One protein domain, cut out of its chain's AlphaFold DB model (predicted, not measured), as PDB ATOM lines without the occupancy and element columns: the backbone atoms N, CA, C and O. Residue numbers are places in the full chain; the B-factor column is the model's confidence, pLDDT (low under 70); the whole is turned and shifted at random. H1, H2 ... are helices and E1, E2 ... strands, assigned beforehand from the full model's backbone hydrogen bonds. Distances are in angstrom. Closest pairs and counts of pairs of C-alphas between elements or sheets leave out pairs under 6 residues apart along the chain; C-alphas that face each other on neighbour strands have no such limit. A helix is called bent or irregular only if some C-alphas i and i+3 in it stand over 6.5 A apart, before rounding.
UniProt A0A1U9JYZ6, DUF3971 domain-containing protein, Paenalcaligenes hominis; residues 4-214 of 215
ATOM      1  N   GLY A   4     -20.427 -25.513   9.098       76.56
ATOM      2  CA  GLY A   4     -19.276 -26.006   8.348       76.56
ATOM      3  C   GLY A   4     -18.203 -26.558   9.269       76.56
ATOM      4  O   GLY A   4     -18.107 -26.163  10.433       76.56
ATOM      5  N   GLN A   5     -17.407 -27.484   8.750       83.31
ATOM      6  CA  GLN A   5     -16.265 -28.061   9.447       83.31
ATOM      7  C   GLN A   5     -15.001 -27.812   8.628       83.31
ATOM      8  O   GLN A   5     -15.013 -27.897   7.401       83.31
ATOM      9  N   ALA A   6     -13.913 -27.484   9.321       83.69
ATOM     10  CA  ALA A   6     -12.585 -27.409   8.736       83.69
ATOM     11  C   ALA A   6     -11.732 -28.527   9.337       83.69
ATOM     12  O   ALA A   6     -11.648 -28.658  10.561       83.69
ATOM     13  N   SER A   7     -11.110 -29.328   8.483       85.88
ATOM     14  CA  SER A   7     -10.217 -30.419   8.860       85.88
ATOM     15  C   SER A   7      -8.839 -30.221   8.234       85.88
ATOM     16  O   SER A   7      -8.632 -29.345   7.390       85.88
ATOM     17  N   GLU A   8      -7.865 -30.999   8.713       87.88
ATOM     18  CA  GLU A   8      -6.491 -31.001   8.185       87.88
ATOM     19  C   GLU A   8      -5.844 -29.605   8.165       87.88
ATOM     20  O   GLU A   8      -5.008 -29.291   7.320       87.88
ATOM     21  N   ALA A   9      -6.239 -28.758   9.120       90.19
ATOM     22  CA  ALA A   9      -5.797 -27.378   9.186       90.19
ATOM     23  C   ALA A   9      -4.294 -27.304   9.496       90.19
ATOM     24  O   ALA A   9      -3.830 -27.724  10.559       90.19
ATOM     25  N   VAL A  10      -3.536 -26.724   8.572       93.56
ATOM     26  CA  VAL A  10      -2.106 -26.460   8.706       93.56
ATOM     27  C   VAL A  10      -1.896 -24.955   8.762       93.56
ATOM     28  O   VAL A  10      -2.251 -24.242   7.829       93.56
ATOM     29  N   LEU A  11      -1.255 -24.485   9.829       93.62
ATOM     30  CA  LEU A  11      -0.749 -23.121   9.951       93.62
ATOM     31  C   LEU A  11       0.779 -23.161   9.919       93.62
ATOM     32  O   LEU A  11       1.404 -23.883  10.698       93.62
ATOM     33  N   ARG A  12       1.392 -22.363   9.045       92.81
ATOM     34  CA  ARG A  12       2.835 -22.101   9.069       92.81
ATOM     35  C   ARG A  12       3.069 -20.602   9.066       92.81
ATOM     36  O   ARG A  12       2.497 -19.877   8.257       92.81
ATOM     37  N   TRP A  13       3.938 -20.166   9.967       92.81
ATOM     38  CA  TRP A  13       4.341 -18.775  10.087       92.81
ATOM     39  C   TRP A  13       5.860 -18.679  10.136       92.81
ATOM     40  O   TRP A  13       6.503 -19.324  10.964       92.81
ATOM     41  N   GLN A  14       6.429 -17.837   9.282       90.44
ATOM     42  CA  GLN A  14       7.838 -17.467   9.281       90.44
ATOM     43  C   GLN A  14       7.954 -15.963   9.026       90.44
ATOM     44  O   GLN A  14       7.268 -15.441   8.156       90.44
ATOM     45  N   GLY A  15       8.832 -15.277   9.759       88.75
ATOM     46  CA  GLY A  15       9.014 -13.825   9.660       88.75
ATOM     47  C   GLY A  15       8.414 -13.067  10.844       88.75
ATOM     48  O   GLY A  15       7.820 -13.658  11.756       88.75
ATOM     49  N   ARG A  16       8.604 -11.747  10.856       87.00
ATOM     50  CA  ARG A  16       8.117 -10.890  11.939       87.00
ATOM     51  C   ARG A  16       6.639 -10.545  11.762       87.00
ATOM     52  O   ARG A  16       6.229 -10.081  10.704       87.00
ATOM     53  N   LEU A  17       5.865 -10.679  12.840       84.06
ATOM     54  CA  LEU A  17       4.424 -10.410  12.840       84.06
ATOM     55  C   LEU A  17       4.062  -8.976  12.419       84.06
ATOM     56  O   LEU A  17       3.040  -8.775  11.777       84.06
ATOM     57  N   ASP A  18       4.909  -7.994  12.728       86.94
ATOM     58  CA  ASP A  18       4.697  -6.584  12.380       86.94
ATOM     59  C   ASP A  18       4.975  -6.246  10.905       86.94
ATOM     60  O   ASP A  18       4.764  -5.111  10.489       86.94
ATOM     61  N   GLN A  19       5.439  -7.219  10.118       84.62
ATOM     62  CA  GLN A  19       5.663  -7.096   8.673       84.62
ATOM     63  C   GLN A  19       4.608  -7.851   7.847       84.62
ATOM     64  O   GLN A  19       4.676  -7.865   6.620       84.62
ATOM     65  N   TYR A  20       3.634  -8.483   8.506       84.69
ATOM     66  CA  TYR A  20       2.498  -9.105   7.838       84.69
ATOM     67  C   TYR A  20       1.511  -8.036   7.328       84.69
ATOM     68  O   TYR A  20       1.256  -7.071   8.052       84.69
ATOM     69  N   PRO A  21       0.896  -8.208   6.143       81.50
ATOM     70  CA  PRO A  21       1.001  -9.354   5.242       81.50
ATOM     71  C   PRO A  21       2.218  -9.266   4.316       81.50
ATOM     72  O   PRO A  21       2.397  -8.287   3.594       81.50
ATOM     73  N   TYR A  22       3.067 -10.299   4.344       81.06
ATOM     74  CA  TYR A  22       4.318 -10.324   3.583       81.06
ATOM     75  C   TYR A  22       4.029 -10.278   2.074       81.06
ATOM     76  O   TYR A  22       3.613 -11.280   1.495       81.06
ATOM     77  N   LYS A  23       4.254  -9.121   1.437       73.56
ATOM     78  CA  LYS A  23       4.174  -8.973  -0.031       73.56
ATOM     79  C   LYS A  23       5.393  -9.575  -0.736       73.56
ATOM     80  O   LYS A  23       5.290 -10.040  -1.865       73.56
ATOM     81  N   ASP A  24       6.541  -9.571  -0.061       79.50
ATOM     82  CA  ASP A  24       7.780 -10.196  -0.518       79.50
ATOM     83  C   ASP A  24       7.998 -11.525   0.235       79.50
ATOM     84  O   ASP A  24       8.190 -11.500   1.456       79.50
ATOM     85  N   PRO A  25       8.014 -12.684  -0.457       76.75
ATOM     86  CA  PRO A  25       8.274 -13.986   0.158       76.75
ATOM     87  C   PRO A  25       9.625 -14.084   0.883       76.75
ATOM     88  O   PRO A  25       9.804 -14.955   1.733       76.75
ATOM     89  N   ALA A  26      10.590 -13.208   0.573       84.25
ATOM     90  CA  ALA A  26      11.862 -13.150   1.288       84.25
ATOM     91  C   ALA A  26      11.724 -12.583   2.715       84.25
ATOM     92  O   ALA A  26      12.579 -12.846   3.562       84.25
ATOM     93  N   GLN A  27      10.664 -11.817   3.000       84.12
ATOM     94  CA  GLN A  27      10.418 -11.204   4.313       84.12
ATOM     95  C   GLN A  27       9.715 -12.156   5.288       84.12
ATOM     96  O   GLN A  27       9.860 -12.026   6.507       84.12
ATOM     97  N   GLY A  28       8.988 -13.141   4.765       88.25
ATOM     98  CA  GLY A  28       8.283 -14.123   5.569       88.25
ATOM     99  C   GLY A  28       7.327 -14.987   4.756       88.25
ATOM    100  O   GLY A  28       7.079 -14.754   3.577       88.25
ATOM    101  N   LEU A  29       6.769 -15.992   5.425       87.50
ATOM    102  CA  LEU A  29       5.732 -16.869   4.901       87.50
ATOM    103  C   LEU A  29       4.586 -16.916   5.906       87.50
ATOM    104  O   LEU A  29       4.768 -17.340   7.048       87.50
ATOM    105  N   PHE A  30       3.397 -16.540   5.453       91.62
ATOM    106  CA  PHE A  30       2.152 -16.910   6.108       91.62
ATOM    107  C   PHE A  30       1.460 -17.956   5.249       91.62
ATOM    108  O   PHE A  30       1.221 -17.716   4.069       91.62
ATOM    109  N   TYR A  31       1.180 -19.120   5.819       94.31
ATOM    110  CA  TYR A  31       0.445 -20.170   5.138       94.31
ATOM    111  C   TYR A  31      -0.644 -20.718   6.045       94.31
ATOM    112  O   TYR A  31      -0.361 -21.155   7.164       94.31
ATOM    113  N   VAL A  32      -1.864 -20.753   5.526       95.38
ATOM    114  CA  VAL A  32      -2.975 -21.522   6.082       95.38
ATOM    115  C   VAL A  32      -3.464 -22.461   4.991       95.38
ATOM    116  O   VAL A  32      -3.689 -22.024   3.870       95.38
ATOM    117  N   GLY A  33      -3.636 -23.737   5.301       96.94
ATOM    118  CA  GLY A  33      -4.302 -24.698   4.425       96.94
ATOM    119  C   GLY A  33      -5.328 -25.479   5.227       96.94
ATOM    120  O   GLY A  33      -5.030 -25.857   6.356       96.94
ATOM    121  N   ALA A  34      -6.521 -25.694   4.682       96.44
ATOM    122  CA  ALA A  34      -7.552 -26.507   5.319       96.44
ATOM    123  C   ALA A  34      -8.454 -27.168   4.273       96.44
ATOM    124  O   ALA A  34      -8.768 -26.564   3.243       96.44
ATOM    125  N   ALA A  35      -8.911 -28.382   4.569       96.00
ATOM    126  CA  ALA A  35     -10.053 -28.969   3.887       96.00
ATOM    127  C   ALA A  35     -11.335 -28.442   4.544       96.00
ATOM    128  O   ALA A  35     -11.450 -28.412   5.771       96.00
ATOM    129  N   ILE A  36     -12.278 -27.982   3.729       94.88
ATOM    130  CA  ILE A  36     -13.588 -27.501   4.164       94.88
ATOM    131  C   ILE A  36     -14.624 -28.546   3.774       94.88
ATOM    132  O   ILE A  36     -14.599 -29.032   2.645       94.88
ATOM    133  N   GLU A  37     -15.544 -28.857   4.684       95.69
ATOM    134  CA  GLU A  37     -16.666 -29.763   4.441       95.69
ATOM    135  C   GLU A  37     -17.965 -29.231   5.051       95.69
ATOM    136  O   GLU A  37     -17.975 -28.609   6.119       95.69
ATOM    137  N   ASP A  38     -19.073 -29.511   4.359       95.12
ATOM    138  CA  ASP A  38     -20.445 -29.165   4.751       95.12
ATOM    139  C   ASP A  38     -20.626 -27.686   5.145       95.12
ATOM    140  O   ASP A  38     -21.432 -27.332   6.010       95.12
ATOM    141  N   ALA A  39     -19.845 -26.799   4.523       95.19
ATOM    142  CA  ALA A  39     -19.903 -25.379   4.817       95.19
ATOM    143  C   ALA A  39     -21.116 -24.712   4.157       95.19
ATOM    144  O   ALA A  39     -21.562 -25.084   3.072       95.19
ATOM    145  N   THR A  40     -21.660 -23.701   4.829       95.69
ATOM    146  CA  THR A  40     -22.715 -22.835   4.302       95.69
ATOM    147  C   THR A  40     -22.179 -21.422   4.146       95.69
ATOM    148  O   THR A  40     -21.791 -20.794   5.133       95.69
ATOM    149  N   VAL A  41     -22.204 -20.916   2.916       93.50
ATOM    150  CA  VAL A  41     -21.772 -19.565   2.556       93.50
ATOM    151  C   VAL A  41     -23.003 -18.712   2.265       93.50
ATOM    152  O   VAL A  41     -23.711 -18.921   1.280       93.50
ATOM    153  N   ASP A  42     -23.258 -17.753   3.151       92.38
ATOM    154  CA  ASP A  42     -24.330 -16.761   3.050       92.38
ATOM    155  C   ASP A  42     -23.700 -15.405   2.711       92.38
ATOM    156  O   ASP A  42     -23.324 -14.645   3.600       92.38
ATOM    157  N   TYR A  43     -23.457 -15.178   1.419       88.25
ATOM    158  CA  TYR A  43     -22.636 -14.064   0.926       88.25
ATOM    159  C   TYR A  43     -23.404 -12.744   0.796       88.25
ATOM    160  O   TYR A  43     -22.788 -11.683   0.821       88.25
ATOM    161  N   TYR A  44     -24.732 -12.799   0.677       87.94
ATOM    162  CA  TYR A  44     -25.589 -11.616   0.632       87.94
ATOM    163  C   TYR A  44     -26.941 -11.931   1.287       87.94
ATOM    164  O   TYR A  44     -27.921 -12.222   0.595       87.94
ATOM    165  N   PRO A  45     -27.003 -11.976   2.628       88.62
ATOM    166  CA  PRO A  45     -28.234 -12.297   3.336       88.62
ATOM    167  C   PRO A  45     -29.284 -11.199   3.134       88.62
ATOM    168  O   PRO A  45     -28.950 -10.028   2.984       88.62
ATOM    169  N   ALA A  46     -30.563 -11.570   3.195       88.19
ATOM    170  CA  ALA A  46     -31.662 -10.609   3.126       88.19
ATOM    171  C   ALA A  46     -31.594  -9.601   4.288       88.19
ATOM    172  O   ALA A  46     -31.407  -9.999   5.444       88.19
ATOM    173  N   GLN A  47     -31.799  -8.316   3.993       86.44
ATOM    174  CA  GLN A  47     -31.764  -7.233   4.979       86.44
ATOM    175  C   GLN A  47     -33.050  -6.407   4.921       86.44
ATOM    176  O   GLN A  47     -33.294  -5.633   3.998       86.44
ATOM    177  N   GLY A  48     -33.903  -6.551   5.939       86.06
ATOM    178  CA  GLY A  48     -35.169  -5.821   6.002       86.06
ATOM    179  C   GLY A  48     -36.086  -6.155   4.821       86.06
ATOM    180  O   GLY A  48     -36.647  -7.248   4.775       86.06
ATOM    181  N   ALA A  49     -36.270  -5.194   3.912       81.44
ATOM    182  CA  ALA A  49     -37.090  -5.345   2.706       81.44
ATOM    183  C   ALA A  49     -36.294  -5.801   1.467       81.44
ATOM    184  O   ALA A  49     -36.909  -6.185   0.474       81.44
ATOM    185  N   GLU A  50     -34.961  -5.754   1.519       81.81
ATOM    186  CA  GLU A  50     -34.071  -6.166   0.430       81.81
ATOM    187  C   GLU A  50     -33.960  -7.693   0.374       81.81
ATOM    188  O   GLU A  50     -33.802  -8.356   1.411       81.81
ATOM    189  N   LYS A  51     -34.069  -8.268  -0.829       86.62
ATOM    190  CA  LYS A  51     -34.001  -9.721  -0.988       86.62
ATOM    191  C   LYS A  51     -32.545 -10.169  -0.965       86.62
ATOM    192  O   LYS A  51     -31.693  -9.644  -1.664       86.62
ATOM    193  N   GLY A  52     -32.275 -11.209  -0.184       88.25
ATOM    194  CA  GLY A  52     -30.961 -11.839  -0.173       88.25
ATOM    195  C   GLY A  52     -30.709 -12.659  -1.432       88.25
ATOM    196  O   GLY A  52     -31.633 -13.053  -2.146       88.25
ATOM    197  N   TRP A  53     -29.447 -12.994  -1.657       91.00
ATOM    198  CA  TRP A  53     -29.087 -14.023  -2.615       91.00
ATOM    199  C   TRP A  53     -29.173 -15.425  -1.994       91.00
ATOM    200  O   TRP A  53     -29.015 -15.591  -0.779       91.00
ATOM    201  N   PRO A  54     -29.408 -16.473  -2.803       92.56
ATOM    202  CA  PRO A  54     -29.425 -17.838  -2.303       92.56
ATOM    203  C   PRO A  54     -28.057 -18.251  -1.761       92.56
ATOM    204  O   PRO A  54     -27.037 -18.099  -2.434       92.56
ATOM    205  N   LYS A  55     -28.056 -18.849  -0.568       94.88
ATOM    206  CA  LYS A  55     -26.849 -19.408   0.052       94.88
ATOM    207  C   LYS A  55     -26.273 -20.537  -0.797       94.88
ATOM    208  O   LYS A  55     -27.020 -21.268  -1.453       94.88
ATOM    209  N   VAL A  56     -24.962 -20.729  -0.689       96.00
ATOM    210  CA  VAL A  56     -24.300 -21.953  -1.146       96.00
ATOM    211  C   VAL A  56     -24.165 -22.887   0.053       96.00
ATOM    212  O   VAL A  56     -23.492 -22.570   1.029       96.00
ATOM    213  N   GLU A  57     -24.848 -24.021   0.006       96.75
ATOM    214  CA  GLU A  57     -24.855 -25.056   1.040       96.75
ATOM    215  C   GLU A  57     -23.950 -26.225   0.643       96.75
ATOM    216  O   GLU A  57     -23.652 -26.419  -0.538       96.75
ATOM    217  N   LYS A  58     -23.577 -27.061   1.620       96.56
ATOM    218  CA  LYS A  58     -22.755 -28.264   1.410       96.56
ATOM    219  C   LYS A  58     -21.446 -27.978   0.677       96.56
ATOM    220  O   LYS A  58     -21.000 -28.780  -0.142       96.56
ATOM    221  N   VAL A  59     -20.845 -26.825   0.957       97.31
ATOM    222  CA  VAL A  59     -19.583 -26.442   0.341       97.31
ATOM    223  C   VAL A  59     -18.485 -27.363   0.846       97.31
ATOM    224  O   VAL A  59     -18.295 -27.503   2.056       97.31
ATOM    225  N   ALA A  60     -17.766 -27.979  -0.088       97.25
ATOM    226  CA  ALA A  60     -16.617 -28.821   0.211       97.25
ATOM    227  C   ALA A  60     -15.478 -28.547  -0.770       97.25
ATOM    228  O   ALA A  60     -15.722 -28.492  -1.972       97.25
ATOM    229  N   GLY A  61     -14.251 -28.374  -0.278       96.50
ATOM    230  CA  GLY A  61     -13.090 -28.042  -1.110       96.50
ATOM    231  C   GLY A  61     -11.836 -27.714  -0.302       96.50
ATOM    232  O   GLY A  61     -11.834 -27.796   0.925       96.50
ATOM    233  N   ALA A  62     -10.761 -27.329  -0.992       96.56
ATOM    234  CA  ALA A  62      -9.491 -26.974  -0.362       96.56
ATOM    235  C   ALA A  62      -9.322 -25.452  -0.287       96.56
ATOM    236  O   ALA A  62      -9.251 -24.780  -1.319       96.56
ATOM    237  N   LEU A  63      -9.240 -24.918   0.933       96.81
ATOM    238  CA  LEU A  63      -8.948 -23.514   1.206       96.81
ATOM    239  C   LEU A  63      -7.452 -23.346   1.476       96.81
ATOM    240  O   LEU A  63      -6.863 -24.091   2.260       96.81
ATOM    241  N   SER A  64      -6.850 -22.321   0.882       97.00
ATOM    242  CA  SER A  64      -5.485 -21.916   1.196       97.00
ATOM    243  C   SER A  64      -5.342 -20.403   1.287       97.00
ATOM    244  O   SER A  64      -5.983 -19.656   0.546       97.00
ATOM    245  N   ILE A  65      -4.476 -19.966   2.194       95.62
ATOM    246  CA  ILE A  65      -3.975 -18.603   2.284       95.62
ATOM    247  C   ILE A  65      -2.455 -18.674   2.185       95.62
ATOM    248  O   ILE A  65      -1.833 -19.420   2.940       95.62
ATOM    249  N   VAL A  66      -1.858 -17.916   1.267       93.56
ATOM    250  CA  VAL A  66      -0.402 -17.816   1.079       93.56
ATOM    251  C   VAL A  66      -0.032 -16.339   1.049       93.56
ATOM    252  O   VAL A  66      -0.414 -15.630   0.125       93.56
ATOM    253  N   GLY A  67       0.694 -15.855   2.055       91.44
ATOM    254  CA  GLY A  67       0.979 -14.427   2.203       91.44
ATOM    255  C   GLY A  67      -0.318 -13.624   2.323       91.44
ATOM    256  O   GLY A  67      -1.038 -13.767   3.309       91.44
ATOM    257  N   ASN A  68      -0.607 -12.807   1.309       91.12
ATOM    258  CA  ASN A  68      -1.827 -12.008   1.147       91.12
ATOM    259  C   ASN A  68      -2.841 -12.584   0.137       91.12
ATOM    260  O   ASN A  68      -3.789 -11.898  -0.246       91.12
ATOM    261  N   GLN A  69      -2.644 -13.820  -0.318       94.69
ATOM    262  CA  GLN A  69      -3.484 -14.444  -1.336       94.69
ATOM    263  C   GLN A  69      -4.412 -15.475  -0.703       94.69
ATOM    264  O   GLN A  69      -3.952 -16.288   0.094       94.69
ATOM    265  N   LEU A  70      -5.684 -15.497  -1.095       97.06
ATOM    266  CA  LEU A  70      -6.653 -16.529  -0.713       97.06
ATOM    267  C   LEU A  70      -7.075 -17.323  -1.948       97.06
ATOM    268  O   LEU A  70      -7.315 -16.740  -3.007       97.06
ATOM    269  N   ARG A  71      -7.185 -18.646  -1.824       98.19
ATOM    270  CA  ARG A  71      -7.738 -19.534  -2.856       98.19
ATOM    271  C   ARG A  71      -8.669 -20.568  -2.234       98.19
ATOM    272  O   ARG A  71      -8.293 -21.200  -1.253       98.19
ATOM    273  N   LEU A  72      -9.824 -20.794  -2.850       97.31
ATOM    274  CA  LEU A  72     -10.637 -21.999  -2.688       97.31
ATOM    275  C   LEU A  72     -10.658 -22.694  -4.048       97.31
ATOM    276  O   LEU A  72     -11.075 -22.082  -5.028       97.31
ATOM    277  N   GLN A  73     -10.170 -23.927  -4.129       95.00
ATOM    278  CA  GLN A  73     -10.006 -24.620  -5.410       95.00
ATOM    279  C   GLN A  73     -10.874 -25.863  -5.492       95.00
ATOM    280  O   GLN A  73     -11.000 -26.599  -4.509       95.00
ATOM    281  N   SER A  74     -11.422 -26.094  -6.689       88.50
ATOM    282  CA  SER A  74     -12.223 -27.277  -7.025       88.50
ATOM    283  C   SER A  74     -13.298 -27.575  -5.981       88.50
ATOM    284  O   SER A  74     -13.561 -28.732  -5.656       88.50
ATOM    285  N   ALA A  75     -13.891 -26.520  -5.421       95.94
ATOM    286  CA  ALA A  75     -14.936 -26.682  -4.438       95.94
ATOM    287  C   ALA A  75     -16.234 -27.120  -5.114       95.94
ATOM    288  O   ALA A  75     -16.500 -26.799  -6.272       95.94
ATOM    289  N   THR A  76     -17.047 -27.843  -4.364       98.19
ATOM    290  CA  THR A  76     -18.416 -28.187  -4.738       98.19
ATOM    291  C   THR A  76     -19.390 -27.415  -3.865       98.19
ATOM    292  O   THR A  76     -19.008 -26.934  -2.799       98.19
ATOM    293  N   GLY A  77     -20.641 -27.287  -4.293       97.69
ATOM    294  CA  GLY A  77     -21.697 -26.690  -3.484       97.69
ATOM    295  C   GLY A  77     -23.076 -26.859  -4.104       97.69
ATOM    296  O   GLY A  77     -23.216 -27.217  -5.273       97.69
ATOM    297  N   ASN A  78     -24.104 -26.576  -3.311       97.69
ATOM    298  CA  ASN A  78     -25.502 -26.657  -3.708       97.69
ATOM    299  C   ASN A  78     -26.193 -25.321  -3.463       97.69
ATOM    300  O   ASN A  78     -26.005 -24.697  -2.424       97.69
ATOM    301  N   ILE A  79     -27.058 -24.918  -4.381       97.00
ATOM    302  CA  ILE A  79     -27.826 -23.679  -4.296       97.00
ATOM    303  C   ILE A  79     -29.305 -24.040  -4.429       97.00
ATOM    304  O   ILE A  79     -29.665 -24.908  -5.222       97.00
ATOM    305  N   LYS A  80     -30.182 -23.382  -3.667       96.06
ATOM    306  CA  LYS A  80     -31.643 -23.540  -3.790       96.06
ATOM    307  C   LYS A  80     -32.303 -22.195  -4.074       96.06
ATOM    308  O   LYS A  80     -32.813 -21.572  -3.139       96.06
ATOM    309  N   PRO A  81     -32.316 -21.717  -5.330       93.88
ATOM    310  CA  PRO A  81     -32.735 -20.346  -5.602       93.88
ATOM    311  C   PRO A  81     -34.204 -20.059  -5.287       93.88
ATOM    312  O   PRO A  81     -34.548 -18.937  -4.952       93.88
ATOM    313  N   ASN A  82     -35.068 -21.074  -5.344       89.44
ATOM    314  CA  ASN A  82     -36.487 -20.979  -4.982       89.44
ATOM    315  C   ASN A  82     -36.823 -21.699  -3.660       89.44
ATOM    316  O   ASN A  82     -37.983 -22.024  -3.404       89.44
ATOM    317  N   GLY A  83     -35.807 -22.043  -2.861       88.81
ATOM    318  CA  GLY A  83     -35.955 -22.762  -1.593       88.81
ATOM    319  C   GLY A  83     -36.314 -24.253  -1.695       88.81
ATOM    320  O   GLY A  83     -36.314 -24.928  -0.665       88.81
ATOM    321  N   LYS A  84     -36.584 -24.791  -2.893       90.75
ATOM    322  CA  LYS A  84     -36.995 -26.196  -3.096       90.75
ATOM    323  C   LYS A  84     -36.077 -26.975  -4.041       90.75
ATOM    324  O   LYS A  84     -35.597 -28.044  -3.671       90.75
ATOM    325  N   ASP A  85     -35.822 -26.440  -5.229       95.25
ATOM    326  CA  ASP A  85     -35.109 -27.124  -6.302       95.25
ATOM    327  C   ASP A  85     -33.611 -26.874  -6.144       95.25
ATOM    328  O   ASP A  85     -33.185 -25.753  -5.864       95.25
ATOM    329  N   VAL A  86     -32.813 -27.929  -6.308       97.00
ATOM    330  CA  VAL A  86     -31.361 -27.868  -6.117       97.00
ATOM    331  C   VAL A  86     -30.672 -27.609  -7.452       97.00
ATOM    332  O   VAL A  86     -30.874 -28.344  -8.415       97.00
ATOM    333  N   VAL A  87     -29.817 -26.592  -7.465       98.06
ATOM    334  CA  VAL A  87     -28.787 -26.351  -8.474       98.06
ATOM    335  C   VAL A  87     -27.453 -26.792  -7.882       98.06
ATOM    336  O   VAL A  87     -27.096 -26.402  -6.771       98.06
ATOM    337  N   LEU A  88     -26.729 -27.632  -8.607       98.38
ATOM    338  CA  LEU A  88     -25.438 -28.169  -8.207       98.38
ATOM    339  C   LEU A  88     -24.317 -27.331  -8.823       98.38
ATOM    340  O   LEU A  88     -24.383 -26.964  -9.992       98.38
ATOM    341  N   ALA A  89     -23.269 -27.070  -8.056       98.06
ATOM    342  CA  ALA A  89     -22.055 -26.396  -8.491       98.06
ATOM    343  C   ALA A  89     -20.874 -27.363  -8.292       98.06
ATOM    344  O   ALA A  89     -20.318 -27.423  -7.197       98.06
ATOM    345  N   PRO A  90     -20.532 -28.202  -9.287       97.19
ATOM    346  CA  PRO A  90     -19.532 -29.262  -9.139       97.19
ATOM    347  C   PRO A  90     -18.091 -28.747  -9.199       97.19
ATOM    348  O   PRO A  90     -17.169 -29.493  -8.880       97.19
ATOM    349  N   ALA A  91     -17.890 -27.505  -9.638       95.25
ATOM    350  CA  ALA A  91     -16.590 -26.867  -9.689       95.25
ATOM    351  C   ALA A  91     -16.748 -25.373  -9.416       95.25
ATOM    352  O   ALA A  91     -17.357 -24.651 -10.204       95.25
ATOM    353  N   ILE A  92     -16.195 -24.935  -8.291       97.81
ATOM    354  CA  ILE A  92     -16.118 -23.546  -7.858       97.81
ATOM    355  C   ILE A  92     -14.651 -23.256  -7.549       97.81
ATOM    356  O   ILE A  92     -14.032 -23.929  -6.720       97.81
ATOM    357  N   ASN A  93     -14.105 -22.237  -8.198       98.25
ATOM    358  CA  ASN A  93     -12.819 -21.657  -7.855       98.25
ATOM    359  C   ASN A  93     -13.048 -20.236  -7.358       98.25
ATOM    360  O   ASN A  93     -13.761 -19.464  -7.990       98.25
ATOM    361  N   VAL A  94     -12.436 -19.897  -6.229       98.00
ATOM    362  CA  VAL A  94     -12.477 -18.555  -5.651       98.00
ATOM    363  C   VAL A  94     -11.055 -18.082  -5.424       98.00
ATOM    364  O   VAL A  94     -10.222 -18.846  -4.928       98.00
ATOM    365  N   ALA A  95     -10.777 -16.824  -5.741       98.31
ATOM    366  CA  ALA A  95      -9.495 -16.208  -5.460       98.31
ATOM    367  C   ALA A  95      -9.639 -14.779  -4.934       98.31
ATOM    368  O   ALA A  95     -10.526 -14.032  -5.333       98.31
ATOM    369  N   ILE A  96      -8.722 -14.406  -4.045       97.62
ATOM    370  CA  ILE A  96      -8.380 -13.016  -3.741       97.62
ATOM    371  C   ILE A  96      -6.866 -12.917  -3.915       97.62
ATOM    372  O   ILE A  96      -6.119 -13.639  -3.248       97.62
ATOM    373  N   ASP A  97      -6.399 -12.109  -4.863       96.00
ATOM    374  CA  ASP A  97      -4.972 -12.042  -5.216       96.00
ATOM    375  C   ASP A  97      -4.137 -11.227  -4.229       96.00
ATOM    376  O   ASP A  97      -2.975 -11.563  -4.013       96.00
ATOM    377  N   ASP A  98      -4.731 -10.196  -3.632       94.06
ATOM    378  CA  ASP A  98      -4.159  -9.396  -2.552       94.06
ATOM    379  C   ASP A  98      -5.310  -8.874  -1.680       94.06
ATOM    380  O   ASP A  98      -5.955  -7.885  -2.025       94.06
ATOM    381  N   PHE A  99      -5.598  -9.536  -0.554       92.88
ATOM    382  CA  PHE A  99      -6.628  -9.052   0.380       92.88
ATOM    383  C   PHE A  99      -6.192  -7.810   1.176       92.88
ATOM    384  O   PHE A  99      -6.973  -7.291   1.965       92.88
ATOM    385  N   ALA A 100      -4.943  -7.360   1.015       90.56
ATOM    386  CA  ALA A 100      -4.377  -6.176   1.655       90.56
ATOM    387  C   ALA A 100      -4.077  -5.052   0.647       90.56
ATOM    388  O   ALA A 100      -3.307  -4.132   0.944       90.56
ATOM    389  N   ALA A 101      -4.634  -5.153  -0.561       92.31
ATOM    390  CA  ALA A 101      -4.690  -4.048  -1.503       92.31
ATOM    391  C   ALA A 101      -5.665  -2.972  -1.003       92.31
ATOM    392  O   ALA A 101      -6.567  -3.266  -0.224       92.31
ATOM    393  N   ASP A 102      -5.502  -1.744  -1.499       91.44
ATOM    394  CA  ASP A 102      -6.450  -0.654  -1.228       91.44
ATOM    395  C   ASP A 102      -7.857  -0.987  -1.762       91.44
ATOM    396  O   ASP A 102      -8.857  -0.599  -1.170       91.44
ATOM    397  N   GLU A 103      -7.924  -1.750  -2.860       92.56
ATOM    398  CA  GLU A 103      -9.153  -2.302  -3.435       92.56
ATOM    399  C   GLU A 103      -8.989  -3.818  -3.658       92.56
ATOM    400  O   GLU A 103      -8.497  -4.250  -4.707       92.56
ATOM    401  N   PRO A 104      -9.342  -4.655  -2.671       94.44
ATOM    402  CA  PRO A 104      -9.264  -6.100  -2.804       94.44
ATOM    403  C   PRO A 104     -10.437  -6.636  -3.638       94.44
ATOM    404  O   PRO A 104     -11.600  -6.315  -3.394       94.44
ATOM    405  N   TYR A 105     -10.134  -7.505  -4.605       96.12
ATOM    406  CA  TYR A 105     -11.135  -8.140  -5.466       96.12
ATOM    407  C   TYR A 105     -11.255  -9.636  -5.179       96.12
ATOM    408  O   TYR A 105     -10.253 -10.353  -5.121       96.12
ATOM    409  N   LEU A 106     -12.494 -10.104  -5.069       96.69
ATOM    410  CA  LEU A 106     -12.859 -11.514  -5.109       96.69
ATOM    411  C   LEU A 106     -13.156 -11.902  -6.555       96.69
ATOM    412  O   LEU A 106     -14.021 -11.296  -7.182       96.69
ATOM    413  N   THR A 107     -12.500 -12.937  -7.066       98.06
ATOM    414  CA  THR A 107     -12.902 -13.591  -8.313       98.06
ATOM    415  C   THR A 107     -13.516 -14.948  -8.016       98.06
ATOM    416  O   THR A 107     -13.052 -15.679  -7.139       98.06
ATOM    417  N   VAL A 108     -14.583 -15.278  -8.738       97.62
ATOM    418  CA  VAL A 108     -15.233 -16.587  -8.688       97.62
ATOM    419  C   VAL A 108     -15.377 -17.099 -10.108       97.62
ATOM    420  O   VAL A 108     -15.890 -16.392 -10.966       97.62
ATOM    421  N   GLU A 109     -14.975 -18.336 -10.343       98.44
ATOM    422  CA  GLU A 109     -15.299 -19.082 -11.554       98.44
ATOM    423  C   GLU A 109     -16.076 -20.319 -11.136       98.44
ATOM    424  O   GLU A 109     -15.612 -21.094 -10.293       98.44
ATOM    425  N   ALA A 110     -17.265 -20.503 -11.697       97.69
ATOM    426  CA  ALA A 110     -18.094 -21.646 -11.368       97.69
ATOM    427  C   ALA A 110     -18.874 -22.145 -12.577       97.69
ATOM    428  O   ALA A 110     -19.295 -21.373 -13.436       97.69
ATOM    429  N   GLU A 111     -19.121 -23.448 -12.598       96.12
ATOM    430  CA  GLU A 111     -20.153 -24.055 -13.428       96.12
ATOM    431  C   GLU A 111     -21.281 -24.527 -12.523       96.12
ATOM    432  O   GLU A 111     -21.036 -25.134 -11.482       96.12
ATOM    433  N   THR A 112     -22.521 -24.242 -12.910       97.25
ATOM    434  CA  THR A 112     -23.702 -24.728 -12.200       97.25
ATOM    435  C   THR A 112     -24.597 -25.524 -13.132       97.25
ATOM    436  O   THR A 112     -24.665 -25.227 -14.323       97.25
ATOM    437  N   HIS A 113     -25.288 -26.528 -12.601       97.00
ATOM    438  CA  HIS A 113     -26.257 -27.319 -13.344       97.00
ATOM    439  C   HIS A 113     -27.491 -27.634 -12.503       97.00
ATOM    440  O   HIS A 113     -27.397 -27.951 -11.316       97.00
ATOM    441  N   GLY A 114     -28.663 -27.589 -13.122       96.50
ATOM    442  CA  GLY A 114     -29.902 -27.979 -12.458       96.50
ATOM    443  C   GLY A 114     -31.152 -27.640 -13.260       96.50
ATOM    444  O   GLY A 114     -31.049 -27.126 -14.379       96.50
ATOM    445  N   PRO A 115     -32.338 -27.881 -12.679       96.25
ATOM    446  CA  PRO A 115     -33.603 -27.627 -13.352       96.25
ATOM    447  C   PRO A 115     -33.732 -26.154 -13.751       96.25
ATOM    448  O   PRO A 115     -33.510 -25.264 -12.931       96.25
ATOM    449  N   ALA A 116     -34.180 -25.878 -14.975       95.19
ATOM    450  CA  ALA A 116     -34.400 -24.515 -15.472       95.19
ATOM    451  C   ALA A 116     -35.316 -23.692 -14.541       95.19
ATOM    452  O   ALA A 116     -35.081 -22.512 -14.279       95.19
ATOM    453  N   GLN A 117     -36.330 -24.342 -13.961       94.94
ATOM    454  CA  GLN A 117     -37.236 -23.722 -12.995       94.94
ATOM    455  C   GLN A 117     -36.538 -23.274 -11.701       94.94
ATOM    456  O   GLN A 117     -36.991 -22.319 -11.064       94.94
ATOM    457  N   ALA A 118     -35.448 -23.941 -11.308       95.94
ATOM    458  CA  ALA A 118     -34.652 -23.545 -10.157       95.94
ATOM    459  C   ALA A 118     -33.986 -22.189 -10.418       95.94
ATOM    460  O   ALA A 118     -34.110 -21.293  -9.591       95.94
ATOM    461  N   TYR A 119     -33.384 -21.994 -11.597       95.12
ATOM    462  CA  TYR A 119     -32.772 -20.721 -11.997       95.12
ATOM    463  C   TYR A 119     -33.780 -19.576 -12.097       95.12
ATOM    464  O   TYR A 119     -33.509 -18.488 -11.597       95.12
ATOM    465  N   LEU A 120     -34.973 -19.822 -12.656       94.25
ATOM    466  CA  LEU A 120     -36.056 -18.823 -12.662       94.25
ATOM    467  C   LEU A 120     -36.487 -18.402 -11.246       94.25
ATOM    468  O   LEU A 120     -37.035 -17.317 -11.059       94.25
ATOM    469  N   GLY A 121     -36.183 -19.216 -10.231       93.62
ATOM    470  CA  GLY A 121     -36.319 -18.850  -8.824       93.62
ATOM    471  C   GLY A 121     -35.574 -17.574  -8.436       93.62
ATOM    472  O   GLY A 121     -36.099 -16.812  -7.627       93.62
ATOM    473  N   LEU A 122     -34.415 -17.296  -9.050       92.56
ATOM    474  CA  LEU A 122     -33.634 -16.079  -8.793       92.56
ATOM    475  C   LEU A 122     -34.447 -14.814  -9.079       92.56
ATOM    476  O   LEU A 122     -34.424 -13.884  -8.285       92.56
ATOM    477  N   MET A 123     -35.247 -14.814 -10.146       92.06
ATOM    478  CA  MET A 123     -36.070 -13.662 -10.532       92.06
ATOM    479  C   MET A 123     -37.063 -13.282  -9.428       92.06
ATOM    480  O   MET A 123     -37.328 -12.117  -9.172       92.06
ATOM    481  N   THR A 124     -37.583 -14.270  -8.704       89.00
ATOM    482  CA  THR A 124     -38.611 -14.036  -7.685       89.00
ATOM    483  C   THR A 124     -38.049 -13.950  -6.266       89.00
ATOM    484  O   THR A 124     -38.683 -13.329  -5.408       89.00
ATOM    485  N   HIS A 125     -36.860 -14.504  -6.010       88.12
ATOM    486  CA  HIS A 125     -36.283 -14.644  -4.667       88.12
ATOM    487  C   HIS A 125     -34.993 -13.843  -4.435       88.12
ATOM    488  O   HIS A 125     -34.543 -13.807  -3.295       88.12
ATOM    489  N   SER A 126     -34.445 -13.165  -5.449       89.44
ATOM    490  CA  SER A 126     -33.379 -12.162  -5.301       89.44
ATOM    491  C   SER A 126     -33.762 -10.840  -5.974       89.44
ATOM    492  O   SER A 126     -34.814 -10.732  -6.615       89.44
ATOM    493  N   ASP A 127     -32.912  -9.822  -5.834       87.44
ATOM    494  CA  ASP A 127     -33.106  -8.518  -6.481       87.44
ATOM    495  C   ASP A 127     -32.924  -8.562  -8.009       87.44
ATOM    496  O   ASP A 127     -33.264  -7.603  -8.705       87.44
ATOM    497  N   LEU A 128     -32.483  -9.700  -8.563       88.44
ATOM    498  CA  LEU A 128     -32.344  -9.890 -10.007       88.44
ATOM    499  C   LEU A 128     -33.662  -9.660 -10.761       88.44
ATOM    500  O   LEU A 128     -33.645  -9.120 -11.862       88.44
ATOM    501  N   GLY A 129     -34.809 -10.025 -10.178       88.44
ATOM    502  CA  GLY A 129     -36.105  -9.757 -10.809       88.44
ATOM    503  C   GLY A 129     -36.392  -8.272 -10.977       88.44
ATOM    504  O   GLY A 129     -36.861  -7.860 -12.034       88.44
ATOM    505  N   ALA A 130     -36.066  -7.462  -9.965       87.50
ATOM    506  CA  ALA A 130     -36.249  -6.015 -10.026       87.50
ATOM    507  C   ALA A 130     -35.308  -5.374 -11.056       87.50
ATOM    508  O   ALA A 130     -35.736  -4.494 -11.795       87.50
ATOM    509  N   LEU A 131     -34.065  -5.862 -11.161       86.56
ATOM    510  CA  LEU A 131     -33.104  -5.432 -12.189       86.56
ATOM    511  C   LEU A 131     -33.560  -5.755 -13.620       86.56
ATOM    512  O   LEU A 131     -33.111  -5.116 -14.566       86.56
ATOM    513  N   LEU A 132     -34.441  -6.744 -13.780       87.88
ATOM    514  CA  LEU A 132     -35.005  -7.172 -15.063       87.88
ATOM    515  C   LEU A 132     -36.479  -6.760 -15.221       87.88
ATOM    516  O   LEU A 132     -37.234  -7.407 -15.956       87.88
ATOM    517  N   ASP A 133     -36.897  -5.708 -14.512       89.19
ATOM    518  CA  ASP A 133     -38.236  -5.107 -14.569       89.19
ATOM    519  C   ASP A 133     -39.393  -6.103 -14.328       89.19
ATOM    520  O   ASP A 133     -40.507  -5.927 -14.824       89.19
ATOM    521  N   GLY A 134     -39.141  -7.194 -13.597       89.56
ATOM    522  CA  GLY A 134     -40.125  -8.253 -13.332       89.56
ATOM    523  C   GLY A 134     -40.528  -9.065 -14.569       89.56
ATOM    524  O   GLY A 134     -41.519  -9.801 -14.544       89.56
ATOM    525  N   THR A 135     -39.772  -8.963 -15.670       88.56
ATOM    526  CA  THR A 135     -40.096  -9.591 -16.967       88.56
ATOM    527  C   THR A 135     -40.345 -11.100 -16.847       88.56
ATOM    528  O   THR A 135     -41.201 -11.652 -17.541       88.56
ATOM    529  N   PHE A 136     -39.623 -11.770 -15.946       91.50
ATOM    530  CA  PHE A 136     -39.628 -13.225 -15.788       91.50
ATOM    531  C   PHE A 136     -40.378 -13.721 -14.540       91.50
ATOM    532  O   PHE A 136     -40.323 -14.912 -14.240       91.50
ATOM    533  N   ASP A 137     -41.115 -12.863 -13.831       90.69
ATOM    534  CA  ASP A 137     -41.752 -13.214 -12.548       90.69
ATOM    535  C   ASP A 137     -42.781 -14.348 -12.653       90.69
ATOM    536  O   ASP A 137     -42.985 -15.116 -11.714       90.69
ATOM    537  N   GLN A 138     -43.436 -14.458 -13.809       92.25
ATOM    538  CA  GLN A 138     -44.420 -15.504 -14.105       92.25
ATOM    539  C   GLN A 138     -43.864 -16.584 -15.038       92.25
ATOM    540  O   GLN A 138     -44.617 -17.454 -15.490       92.25
ATOM    541  N   ALA A 139     -42.567 -16.523 -15.347       94.38
ATOM    542  CA  ALA A 139     -41.964 -17.451 -16.273       94.38
ATOM    543  C   ALA A 139     -41.880 -18.853 -15.657       94.38
ATOM    544  O   ALA A 139     -41.577 -19.036 -14.475       94.38
ATOM    545  N   SER A 140     -42.100 -19.866 -16.486       94.88
ATOM    546  CA  SER A 140     -41.798 -21.254 -16.142       94.88
ATOM    547  C   SER A 140     -40.992 -21.916 -17.245       94.88
ATOM    548  O   SER A 140     -41.137 -21.583 -18.423       94.88
ATOM    549  N   ALA A 141     -40.115 -22.838 -16.863       94.12
ATOM    550  CA  ALA A 141     -39.245 -23.528 -17.802       94.12
ATOM    551  C   ALA A 141     -39.052 -24.995 -17.429       94.12
ATOM    552  O   ALA A 141     -39.082 -25.368 -16.255       94.12
ATOM    553  N   THR A 142     -38.824 -25.828 -18.443       93.69
ATOM    554  CA  THR A 142     -38.559 -27.263 -18.277       93.69
ATOM    555  C   THR A 142     -37.190 -27.658 -18.817       93.69
ATOM    556  O   THR A 142     -36.618 -26.995 -19.688       93.69
ATOM    557  N   GLY A 143     -36.713 -28.814 -18.357       93.38
ATOM    558  CA  GLY A 143     -35.381 -29.330 -18.658       93.38
ATOM    559  C   GLY A 143     -34.333 -28.760 -17.710       93.38
ATOM    560  O   GLY A 143     -34.663 -28.044 -16.764       93.38
ATOM    561  N   ASP A 144     -33.080 -29.080 -17.993       94.12
ATOM    562  CA  ASP A 144     -31.936 -28.645 -17.202       94.12
ATOM    563  C   ASP A 144     -31.157 -27.561 -17.941       94.12
ATOM    564  O   ASP A 144     -31.132 -27.527 -19.177       94.12
ATOM    565  N   TRP A 145     -30.535 -26.673 -17.174       95.19
ATOM    566  CA  TRP A 145     -29.576 -25.689 -17.658       95.19
ATOM    567  C   TRP A 145     -28.202 -25.981 -17.075       95.19
ATOM    568  O   TRP A 145     -28.087 -26.382 -15.917       95.19
ATOM    569  N   ALA A 146     -27.181 -25.743 -17.894       94.69
ATOM    570  CA  ALA A 146     -25.805 -25.581 -17.457       94.69
ATOM    571  C   ALA A 146     -25.443 -24.102 -17.610       94.69
ATOM    572  O   ALA A 146     -25.689 -23.505 -18.665       94.69
ATOM    573  N   VAL A 147     -24.909 -23.520 -16.540       97.06
ATOM    574  CA  VAL A 147     -24.600 -22.095 -16.448       97.06
ATOM    575  C   VAL A 147     -23.196 -21.923 -15.875       97.06
ATOM    576  O   VAL A 147     -23.040 -21.819 -14.652       97.06
ATOM    577  N   PRO A 148     -22.160 -21.938 -16.731       97.25
ATOM    578  CA  PRO A 148     -20.843 -21.445 -16.370       97.25
ATOM    579  C   PRO A 148     -20.838 -19.917 -16.320       97.25
ATOM    580  O   PRO A 148     -21.387 -19.237 -17.196       97.25
ATOM    581  N   PHE A 149     -20.201 -19.377 -15.289       97.62
ATOM    582  CA  PHE A 149     -20.042 -17.945 -15.109       97.62
ATOM    583  C   PHE A 149     -18.735 -17.608 -14.389       97.62
ATOM    584  O   PHE A 149     -18.157 -18.424 -13.665       97.62
ATOM    585  N   ALA A 150     -18.299 -16.371 -14.589       98.25
ATOM    586  CA  ALA A 150     -17.247 -15.730 -13.831       98.25
ATOM    587  C   ALA A 150     -17.800 -14.464 -13.171       98.25
ATOM    588  O   ALA A 150     -18.607 -13.743 -13.761       98.25
ATOM    589  N   LEU A 151     -17.357 -14.213 -11.947       96.31
ATOM    590  CA  LEU A 151     -17.719 -13.068 -11.129       96.31
ATOM    591  C   LEU A 151     -16.442 -12.371 -10.672       96.31
ATOM    592  O   LEU A 151     -15.481 -13.037 -10.281       96.31
ATOM    593  N   LYS A 152     -16.457 -11.043 -10.647       96.56
ATOM    594  CA  LYS A 152     -15.437 -10.234  -9.991       96.56
ATOM    595  C   LYS A 152     -16.122  -9.180  -9.129       96.56
ATOM    596  O   LYS A 152     -16.895  -8.374  -9.634       96.56
ATOM    597  N   VAL A 153     -15.840  -9.204  -7.832       94.19
ATOM    598  CA  VAL A 153     -16.484  -8.347  -6.829       94.19
ATOM    599  C   VAL A 153     -15.423  -7.526  -6.121       94.19
ATOM    600  O   VAL A 153     -14.462  -8.093  -5.594       94.19
ATOM    601  N   ASN A 154     -15.596  -6.207  -6.082       94.00
ATOM    602  CA  ASN A 154     -14.819  -5.355  -5.189       94.00
ATOM    603  C   ASN A 154     -15.306  -5.569  -3.743       94.00
ATOM    604  O   ASN A 154     -16.479  -5.356  -3.443       94.00
ATOM    605  N   LEU A 155     -14.421  -6.012  -2.847       90.94
ATOM    606  CA  LEU A 155     -14.787  -6.350  -1.466       90.94
ATOM    607  C   LEU A 155     -15.028  -5.120  -0.573       90.94
ATOM    608  O   LEU A 155     -15.691  -5.253   0.452       90.94
ATOM    609  N   GLU A 156     -14.542  -3.940  -0.965       88.19
ATOM    610  CA  GLU A 156     -14.818  -2.663  -0.285       88.19
ATOM    611  C   GLU A 156     -16.071  -1.976  -0.855       88.19
ATOM    612  O   GLU A 156     -16.789  -1.271  -0.146       88.19
ATOM    613  N   GLN A 157     -16.360  -2.195  -2.142       81.31
ATOM    614  CA  GLN A 157     -17.485  -1.592  -2.863       81.31
ATOM    615  C   GLN A 157     -18.320  -2.669  -3.560       81.31
ATOM    616  O   GLN A 157     -18.276  -2.804  -4.779       81.31
ATOM    617  N   GLY A 158     -19.111  -3.426  -2.793       67.06
ATOM    618  CA  GLY A 158     -19.879  -4.570  -3.313       67.06
ATOM    619  C   GLY A 158     -20.825  -4.256  -4.486       67.06
ATOM    620  O   GLY A 158     -21.109  -5.141  -5.292       67.06
ATOM    621  N   GLU A 159     -21.258  -2.999  -4.641       68.19
ATOM    622  CA  GLU A 159     -22.045  -2.532  -5.796       68.19
ATOM    623  C   GLU A 159     -21.283  -2.651  -7.135       68.19
ATOM    624  O   GLU A 159     -21.898  -2.734  -8.197       68.19
ATOM    625  N   GLN A 160     -19.947  -2.711  -7.106       78.00
ATOM    626  CA  GLN A 160     -19.097  -2.955  -8.273       78.00
ATOM    627  C   GLN A 160     -18.874  -4.455  -8.467       78.00
ATOM    628  O   GLN A 160     -17.807  -5.006  -8.180       78.00
ATOM    629  N   THR A 161     -19.919  -5.115  -8.953       88.25
ATOM    630  CA  THR A 161     -19.875  -6.525  -9.332       88.25
ATOM    631  C   THR A 161     -19.893  -6.655 -10.852       88.25
ATOM    632  O   THR A 161     -20.849  -6.254 -11.512       88.25
ATOM    633  N   GLU A 162     -18.838  -7.245 -11.407       94.62
ATOM    634  CA  GLU A 162     -18.783  -7.677 -12.803       94.62
ATOM    635  C   GLU A 162     -19.187  -9.149 -12.870       94.62
ATOM    636  O   GLU A 162     -18.679  -9.977 -12.106       94.62
ATOM    637  N   VAL A 163     -20.083  -9.494 -13.791       95.25
ATOM    638  CA  VAL A 163     -20.484 -10.879 -14.035       95.25
ATOM    639  C   VAL A 163     -20.476 -11.140 -15.526       95.25
ATOM    640  O   VAL A 163     -20.890 -10.296 -16.308       95.25
ATOM    641  N   GLN A 164     -20.032 -12.324 -15.925       97.88
ATOM    642  CA  GLN A 164     -20.182 -12.814 -17.287       97.88
ATOM    643  C   GLN A 164     -20.473 -14.305 -17.260       97.88
ATOM    644  O   GLN A 164     -19.914 -15.046 -16.453       97.88
ATOM    645  N   GLY A 165     -21.324 -14.775 -18.154       98.00
ATOM    646  CA  GLY A 165     -21.647 -16.188 -18.224       98.00
ATOM    647  C   GLY A 165     -22.537 -16.508 -19.399       98.00
ATOM    648  O   GLY A 165     -22.794 -15.673 -20.269       98.00
ATOM    649  N   HIS A 166     -22.997 -17.751 -19.441       97.50
ATOM    650  CA  HIS A 166     -23.960 -18.145 -20.450       97.50
ATOM    651  C   HIS A 166     -24.868 -19.271 -19.997       97.50
ATOM    652  O   HIS A 166     -24.510 -20.073 -19.146       97.50
ATOM    653  N   ILE A 167     -26.036 -19.346 -20.623       96.06
ATOM    654  CA  ILE A 167     -26.979 -20.448 -20.486       96.06
ATOM    655  C   ILE A 167     -26.969 -21.218 -21.800       96.06
ATOM    656  O   ILE A 167     -27.238 -20.647 -22.861       96.06
ATOM    657  N   GLN A 168     -26.681 -22.515 -21.730       92.38
ATOM    658  CA  GLN A 168     -26.845 -23.411 -22.868       92.38
ATOM    659  C   GLN A 168     -28.250 -24.017 -22.848       92.38
ATOM    660  O   GLN A 168     -28.629 -24.701 -21.896       92.38
ATOM    661  N   PHE A 169     -29.006 -23.806 -23.923       92.88
ATOM    662  CA  PHE A 169     -30.323 -24.406 -24.107       92.88
ATOM    663  C   PHE A 169     -30.216 -25.661 -24.966       92.88
ATOM    664  O   PHE A 169     -29.623 -25.649 -26.052       92.88
ATOM    665  N   ASN A 170     -30.837 -26.737 -24.493       91.25
ATOM    666  CA  ASN A 170     -30.905 -28.014 -25.180       91.25
ATOM    667  C   ASN A 170     -32.325 -28.582 -25.106       91.25
ATOM    668  O   ASN A 170     -32.675 -29.318 -24.187       91.25
ATOM    669  N   GLN A 171     -33.143 -28.219 -26.095       90.94
ATOM    670  CA  GLN A 171     -34.534 -28.664 -26.227       90.94
ATOM    671  C   GLN A 171     -35.418 -28.268 -25.031       90.94
ATOM    672  O   GLN A 171     -36.391 -28.951 -24.707       90.94
ATOM    673  N   ASN A 172     -35.110 -27.138 -24.394       93.62
ATOM    674  CA  ASN A 172     -35.899 -26.619 -23.282       93.62
ATOM    675  C   ASN A 172     -37.247 -26.064 -23.767       93.62
ATOM    676  O   ASN A 172     -37.433 -25.739 -24.944       93.62
ATOM    677  N   THR A 173     -38.182 -25.920 -22.830       94.62
ATOM    678  CA  THR A 173     -39.433 -25.184 -23.040       94.62
ATOM    679  C   THR A 173     -39.463 -24.001 -22.085       94.62
ATOM    680  O   THR A 173     -39.112 -24.168 -20.919       94.62
ATOM    681  N   LEU A 174     -39.872 -22.830 -22.571       94.56
ATOM    682  CA  LEU A 174     -40.034 -21.604 -21.793       94.56
ATOM    683  C   LEU A 174     -41.433 -21.033 -22.015       94.56
ATOM    684  O   LEU A 174     -41.850 -20.772 -23.142       94.56
ATOM    685  N   GLN A 175     -42.136 -20.791 -20.923       94.75
ATOM    686  CA  GLN A 175     -43.426 -20.128 -20.880       94.75
ATOM    687  C   GLN A 175     -43.231 -18.792 -20.167       94.75
ATOM    688  O   GLN A 175     -43.089 -18.785 -18.951       94.75
ATOM    689  N   LEU A 176     -43.195 -17.676 -20.903       91.81
ATOM    690  CA  LEU A 176     -42.925 -16.351 -20.317       91.81
ATOM    691  C   LEU A 176     -44.092 -15.836 -19.465       91.81
ATOM    692  O   LEU A 176     -43.898 -15.428 -18.326       91.81
ATOM    693  N   TRP A 177     -45.308 -15.909 -20.007       91.69
ATOM    694  CA  TRP A 177     -46.536 -15.569 -19.289       91.69
ATOM    695  C   TRP A 177     -47.626 -16.605 -19.564       91.69
ATOM    696  O   TRP A 177     -47.686 -17.091 -20.694       91.69
ATOM    697  N   PRO A 178     -48.516 -16.918 -18.607       90.44
ATOM    698  CA  PRO A 178     -49.530 -17.969 -18.761       90.44
ATOM    699  C   PRO A 178     -50.457 -17.814 -19.978       90.44
ATOM    700  O   PRO A 178     -50.948 -18.804 -20.509       90.44
ATOM    701  N   GLN A 179     -50.705 -16.579 -20.422       90.12
ATOM    702  CA  GLN A 179     -51.568 -16.263 -21.562       90.12
ATOM    703  C   GLN A 179     -50.905 -16.452 -22.935       90.12
ATOM    704  O   GLN A 179     -51.603 -16.439 -23.949       90.12
ATOM    705  N   LEU A 180     -49.577 -16.582 -22.994       89.75
ATOM    706  CA  LEU A 180     -48.872 -16.843 -24.248       89.75
ATOM    707  C   LEU A 180     -48.728 -18.354 -24.476       89.75
ATOM    708  O   LEU A 180     -48.679 -19.117 -23.520       89.75
ATOM    709  N   PRO A 181     -48.615 -18.829 -25.719       91.06
ATOM    710  CA  PRO A 181     -48.135 -20.182 -25.984       91.06
ATOM    711  C   PRO A 181     -46.659 -20.324 -25.576       91.06
ATOM    712  O   PRO A 181     -45.903 -19.360 -25.752       91.06
ATOM    713  N   PRO A 182     -46.219 -21.504 -25.103       93.38
ATOM    714  CA  PRO A 182     -44.824 -21.717 -24.744       93.38
ATOM    715  C   PRO A 182     -43.918 -21.699 -25.979       93.38
ATOM    716  O   PRO A 182     -44.299 -22.144 -27.067       93.38
ATOM    717  N   LEU A 183     -42.686 -21.238 -25.785       93.62
ATOM    718  CA  LEU A 183     -41.570 -21.475 -26.692       93.62
ATOM    719  C   LEU A 183     -41.033 -22.873 -26.406       93.62
ATOM    720  O   LEU A 183     -40.597 -23.153 -25.293       93.62
ATOM    721  N   SER A 184     -41.076 -23.757 -27.393       93.69
ATOM    722  CA  SER A 184     -40.661 -25.155 -27.242       93.69
ATOM    723  C   SER A 184     -39.438 -25.468 -28.095       93.69
ATOM    724  O   SER A 184     -39.115 -24.735 -29.031       93.69
ATOM    725  N   GLN A 185     -38.749 -26.562 -27.764       93.00
ATOM    726  CA  GLN A 185     -37.541 -27.010 -28.465       93.00
ATOM    727  C   GLN A 185     -36.469 -25.915 -28.576       93.00
ATOM    728  O   GLN A 185     -35.791 -25.811 -29.598       93.00
ATOM    729  N   ILE A 186     -36.318 -25.102 -27.528       94.31
ATOM    730  CA  ILE A 186     -35.338 -24.017 -27.495       94.31
ATOM    731  C   ILE A 186     -33.938 -24.625 -27.557       94.31
ATOM    732  O   ILE A 186     -33.579 -25.475 -26.738       94.31
ATOM    733  N   GLN A 187     -33.154 -24.198 -28.539       93.50
ATOM    734  CA  GLN A 187     -31.769 -24.607 -28.745       93.50
ATOM    735  C   GLN A 187     -30.907 -23.385 -29.029       93.50
ATOM    736  O   GLN A 187     -31.316 -22.496 -29.780       93.50
ATOM    737  N   GLY A 188     -29.699 -23.379 -28.478       93.94
ATOM    738  CA  GLY A 188     -28.737 -22.298 -28.661       93.94
ATOM    739  C   GLY A 188     -28.204 -21.803 -27.328       93.94
ATOM    740  O   GLY A 188     -28.205 -22.543 -26.346       93.94
ATOM    741  N   GLN A 189     -27.743 -20.560 -27.304       95.88
ATOM    742  CA  GLN A 189     -27.044 -19.992 -26.160       95.88
ATOM    743  C   GLN A 189     -27.556 -18.584 -25.866       95.88
ATOM    744  O   GLN A 189     -27.855 -17.818 -26.786       95.88
ATOM    745  N   LEU A 190     -27.640 -18.255 -24.580       96.06
ATOM    746  CA  LEU A 190     -27.771 -16.883 -24.101       96.06
ATOM    747  C   LEU A 190     -26.480 -16.519 -23.383       96.06
ATOM    748  O   LEU A 190     -26.151 -17.143 -22.380       96.06
ATOM    749  N   LEU A 191     -25.756 -15.538 -23.909       97.69
ATOM    750  CA  LEU A 191     -24.629 -14.899 -23.242       97.69
ATOM    751  C   LEU A 191     -25.174 -13.774 -22.369       97.69
ATOM    752  O   LEU A 191     -26.065 -13.042 -22.799       97.69
ATOM    753  N   PHE A 192     -24.651 -13.623 -21.160       95.75
ATOM    754  CA  PHE A 192     -25.016 -12.514 -20.288       95.75
ATOM    755  C   PHE A 192     -23.785 -11.886 -19.648       95.75
ATOM    756  O   PHE A 192     -22.772 -12.550 -19.418       95.75
ATOM    757  N   SER A 193     -23.915 -10.601 -19.348       95.19
ATOM    758  CA  SER A 193     -23.003  -9.814 -18.532       95.19
ATOM    759  C   SER A 193     -23.788  -8.966 -17.528       95.19
ATOM    760  O   SER A 193     -25.020  -8.973 -17.529       95.19
ATOM    761  N   GLU A 194     -23.099  -8.182 -16.705       90.06
ATOM    762  CA  GLU A 194     -23.723  -7.179 -15.835       90.06
ATOM    763  C   GLU A 194     -24.432  -6.057 -16.617       90.06
ATOM    764  O   GLU A 194     -25.242  -5.326 -16.053       90.06
ATOM    765  N   LYS A 195     -24.147  -5.918 -17.920       90.12
ATOM    766  CA  LYS A 195     -24.668  -4.838 -18.779       90.12
ATOM    767  C   LYS A 195     -25.593  -5.305 -19.895       90.12
ATOM    768  O   LYS A 195     -26.324  -4.486 -20.449       90.12
ATOM    769  N   SER A 196     -25.524  -6.571 -20.290       91.62
ATOM    770  CA  SER A 196     -26.198  -7.053 -21.496       91.62
ATOM    771  C   SER A 196     -26.605  -8.517 -21.400       91.62
ATOM    772  O   SER A 196     -26.024  -9.305 -20.658       91.62
ATOM    773  N   ALA A 197     -27.595  -8.887 -22.208       92.88
ATOM    774  CA  ALA A 197     -27.925 -10.271 -22.499       92.88
ATOM    775  C   ALA A 197     -28.139 -10.417 -24.008       92.88
ATOM    776  O   ALA A 197     -28.920  -9.679 -24.609       92.88
ATOM    777  N   GLU A 198     -27.448 -11.373 -24.615       95.31
ATOM    778  CA  GLU A 198     -27.476 -11.637 -26.049       95.31
ATOM    779  C   GLU A 198     -27.854 -13.094 -26.285       95.31
ATOM    780  O   GLU A 198     -27.228 -14.013 -25.759       95.31
ATOM    781  N   ALA A 199     -28.894 -13.319 -27.082       94.81
ATOM    782  CA  ALA A 199     -29.465 -14.641 -27.282       94.81
ATOM    783  C   ALA A 199     -29.412 -15.049 -28.757       94.81
ATOM    784  O   ALA A 199     -29.982 -14.384 -29.624       94.81
ATOM    785  N   GLN A 200     -28.776 -16.187 -29.034       94.62
ATOM    786  CA  GLN A 200     -28.773 -16.833 -30.345       94.62
ATOM    787  C   GLN A 200     -29.565 -18.132 -30.240       94.62
ATOM    788  O   GLN A 200     -29.012 -19.197 -29.957       94.62
ATOM    789  N   LEU A 201     -30.884 -18.030 -30.419       93.75
ATOM    790  CA  LEU A 201     -31.823 -19.113 -30.134       93.75
ATOM    791  C   LEU A 201     -32.645 -19.510 -31.360       93.75
ATOM    792  O   LEU A 201     -33.079 -18.683 -32.167       93.75
ATOM    793  N   LYS A 202     -32.909 -20.812 -31.456       92.75
ATOM    794  CA  LYS A 202     -33.934 -21.404 -32.316       92.75
ATOM    795  C   LYS A 202     -35.007 -21.998 -31.423       92.75
ATOM    796  O   LYS A 202     -34.680 -22.739 -30.500       92.75
ATOM    797  N   ALA A 203     -36.265 -21.693 -31.707       93.38
ATOM    798  CA  ALA A 203     -37.396 -22.234 -30.967       93.38
ATOM    799  C   ALA A 203     -38.592 -22.468 -31.894       93.38
ATOM    800  O   ALA A 203     -38.687 -21.904 -32.989       93.38
ATOM    801  N   GLN A 204     -39.515 -23.304 -31.436       90.56
ATOM    802  CA  GLN A 204     -40.826 -23.478 -32.041       90.56
ATOM    803  C   GLN A 204     -41.863 -22.694 -31.245       90.56
ATOM    804  O   GLN A 204     -41.987 -22.864 -30.029       90.56
ATOM    805  N   TRP A 205     -42.644 -21.885 -31.955       86.00
ATOM    806  CA  TRP A 205     -43.764 -21.137 -31.402       86.00
ATOM    807  C   TRP A 205     -44.977 -21.322 -32.312       86.00
ATOM    808  O   TRP A 205     -44.877 -21.138 -33.525       86.00
ATOM    809  N   LEU A 206     -46.113 -21.751 -31.750       76.81
ATOM    810  CA  LEU A 206     -47.362 -21.972 -32.500       76.81
ATOM    811  C   LEU A 206     -47.218 -22.881 -33.747       76.81
ATOM    812  O   LEU A 206     -47.929 -22.712 -34.734       76.81
ATOM    813  N   GLY A 207     -46.302 -23.857 -33.715       59.06
ATOM    814  CA  GLY A 207     -46.077 -24.797 -34.823       59.06
ATOM    815  C   GLY A 207     -45.238 -24.254 -35.989       59.06
ATOM    816  O   GLY A 207     -45.088 -24.953 -36.989       59.06
ATOM    817  N   GLY A 208     -44.666 -23.048 -35.870       56.47
ATOM    818  CA  GLY A 208     -43.686 -22.481 -36.803       56.47
ATOM    819  C   GLY A 208     -42.317 -22.257 -36.147       56.47
ATOM    820  O   GLY A 208     -42.225 -22.024 -34.941       56.47
ATOM    821  N   LEU A 209     -41.240 -22.344 -36.934       53.78
ATOM    822  CA  LEU A 209     -39.878 -22.021 -36.486       53.78
ATOM    823  C   LEU A 209     -39.723 -20.499 -36.376       53.78
ATOM    824  O   LEU A 209     -39.828 -19.800 -37.382       53.78
ATOM    825  N   SER A 210     -39.428 -19.994 -35.180       58.00
ATOM    826  CA  SER A 210     -38.991 -18.612 -34.973       58.00
ATOM    827  C   SER A 210     -37.484 -18.604 -34.714       58.00
ATOM    828  O   SER A 210     -37.015 -19.219 -33.754       58.00
ATOM    829  N   SER A 211     -36.715 -17.921 -35.563       60.47
ATOM    830  CA  SER A 211     -35.307 -17.598 -35.306       60.47
ATOM    831  C   SER A 211     -35.204 -16.132 -34.905       60.47
ATOM    832  O   SER A 211     -35.614 -15.270 -35.683       60.47
ATOM    833  N   SER A 212     -34.642 -15.838 -33.736       58.75
ATOM    834  CA  SER A 212     -34.227 -14.476 -33.398       58.75
ATOM    835  C   SER A 212     -32.749 -14.314 -33.745       58.75
ATOM    836  O   SER A 212     -31.899 -15.000 -33.180       58.75
ATOM    837  N   ALA A 213     -32.449 -13.415 -34.677       37.75
ATOM    838  CA  ALA A 213     -31.138 -12.793 -34.794       37.75
ATOM    839  C   ALA A 213     -31.332 -11.347 -34.328       37.75
ATOM    840  O   ALA A 213     -32.046 -10.596 -34.991       37.75
ATOM    841  N   SER A 214     -30.785 -10.988 -33.168       36.97
ATOM    842  CA  SER A 214     -30.645  -9.573 -32.811       36.97
ATOM    843  C   SER A 214     -29.312  -9.055 -33.375       36.97
ATOM    844  O   SER A 214     -28.367  -9.843 -33.447       36.97
TER     845      SER A 214
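What this domain is: This is residues 4 to 214 of the 215 residues of the protein "DUF3971 domain-containing protein" of Paenalcaligenes hominis (UniProt A0A1U9JYZ6). A single long, twisted sheet of twelve strands is curled into an open trough, with E1 toward one end of its length and E12 toward the other, and most of its strands are bent across the trough. H1 sits in the hollow of the sheet, which curls round it, and H2 follows at the hollow side. The printed part has 211 residues, with two named helices and twelve named strands, mostly strand in class; along the chain six strands come first, then H1 and H2, then the other six strands, and the sheet is branched, with its neighbour pairs antiparallel. The whole is a rod spanning 72 by 35 by 31 A, only just loose and close to compact, with a radius of gyration of the C-alphas of 20.6 A.

Where its parts are: E1, residues 5 to 15, begins at C-alpha 5 at (-16.265, -28.061, 9.447) and is 29.0 A long. E2 is residues 28 to 41, 30.7 A; E3 is 56 to 66, E4 is 69 to 79 and E5 is 87 to 96. E6, residues 105 to 115, 30.8 A, leads straight to H1, residues 116 to 125, 14.8 A, whose C-alpha 116 is at (-34.400, -24.515, -15.472). H2 is residues 128 to 131 and E7 is 140 to 142. E8 is residues 144 to 154, 31.3 A; E9, the longest strand by residues, is 161 to 175, 29.5 A; E10 is 183 to 193 and E11 is 197 to 205. E12, residues 208 to 212, ends at C-alpha 212 at (-34.227, -14.476, -33.398).

How they stand to each other: E1 to E6 form a meander, each strand the antiparallel neighbour of the one before, and E8 to E12 form another. In the hairpin of E1 and E2, N 10 and O 33 are 2.8 A apart. E6, of the first meander, and E8, of the second, are antiparallel neighbours, with N 108 and O 151 within hydrogen-bond range, 2.9 A apart. E9 has three neighbours: E7, N 140 to O 175 2.9 A, and E8, N 150 to O 164 2.8 A, lie on one side, and E10, N 167 to O 190 2.8 A, on the other side. E9 bends by 110 degrees at residue 171 and E2 by 108 degrees at residue 38. H1 is on the sheet; its closest C-alphas to E7 are those of Gln 117 and Ala 141, 5.2 A. H1 and H2 touch only at the corner, C-alphas of Met 123 and Gly 129 3.9 A apart, and H2 is not on the sheet. In H1, 3 of 6 O i to N i+4 pairs and 6 of 7 O i to N i+3 pairs are within hydrogen-bond range; H2 is too short for an O i to N i+4 pair.

The domain as a whole: The C-alphas farthest apart, of Arg 16 and Gly 207, are 72.9 A apart. The printed part has no cut. The links E1 to E2 and E2 to E3 are long. Mean pLDDT of the printed part is 90.6; residues 158 to 159 and 207 to 214 are under 70.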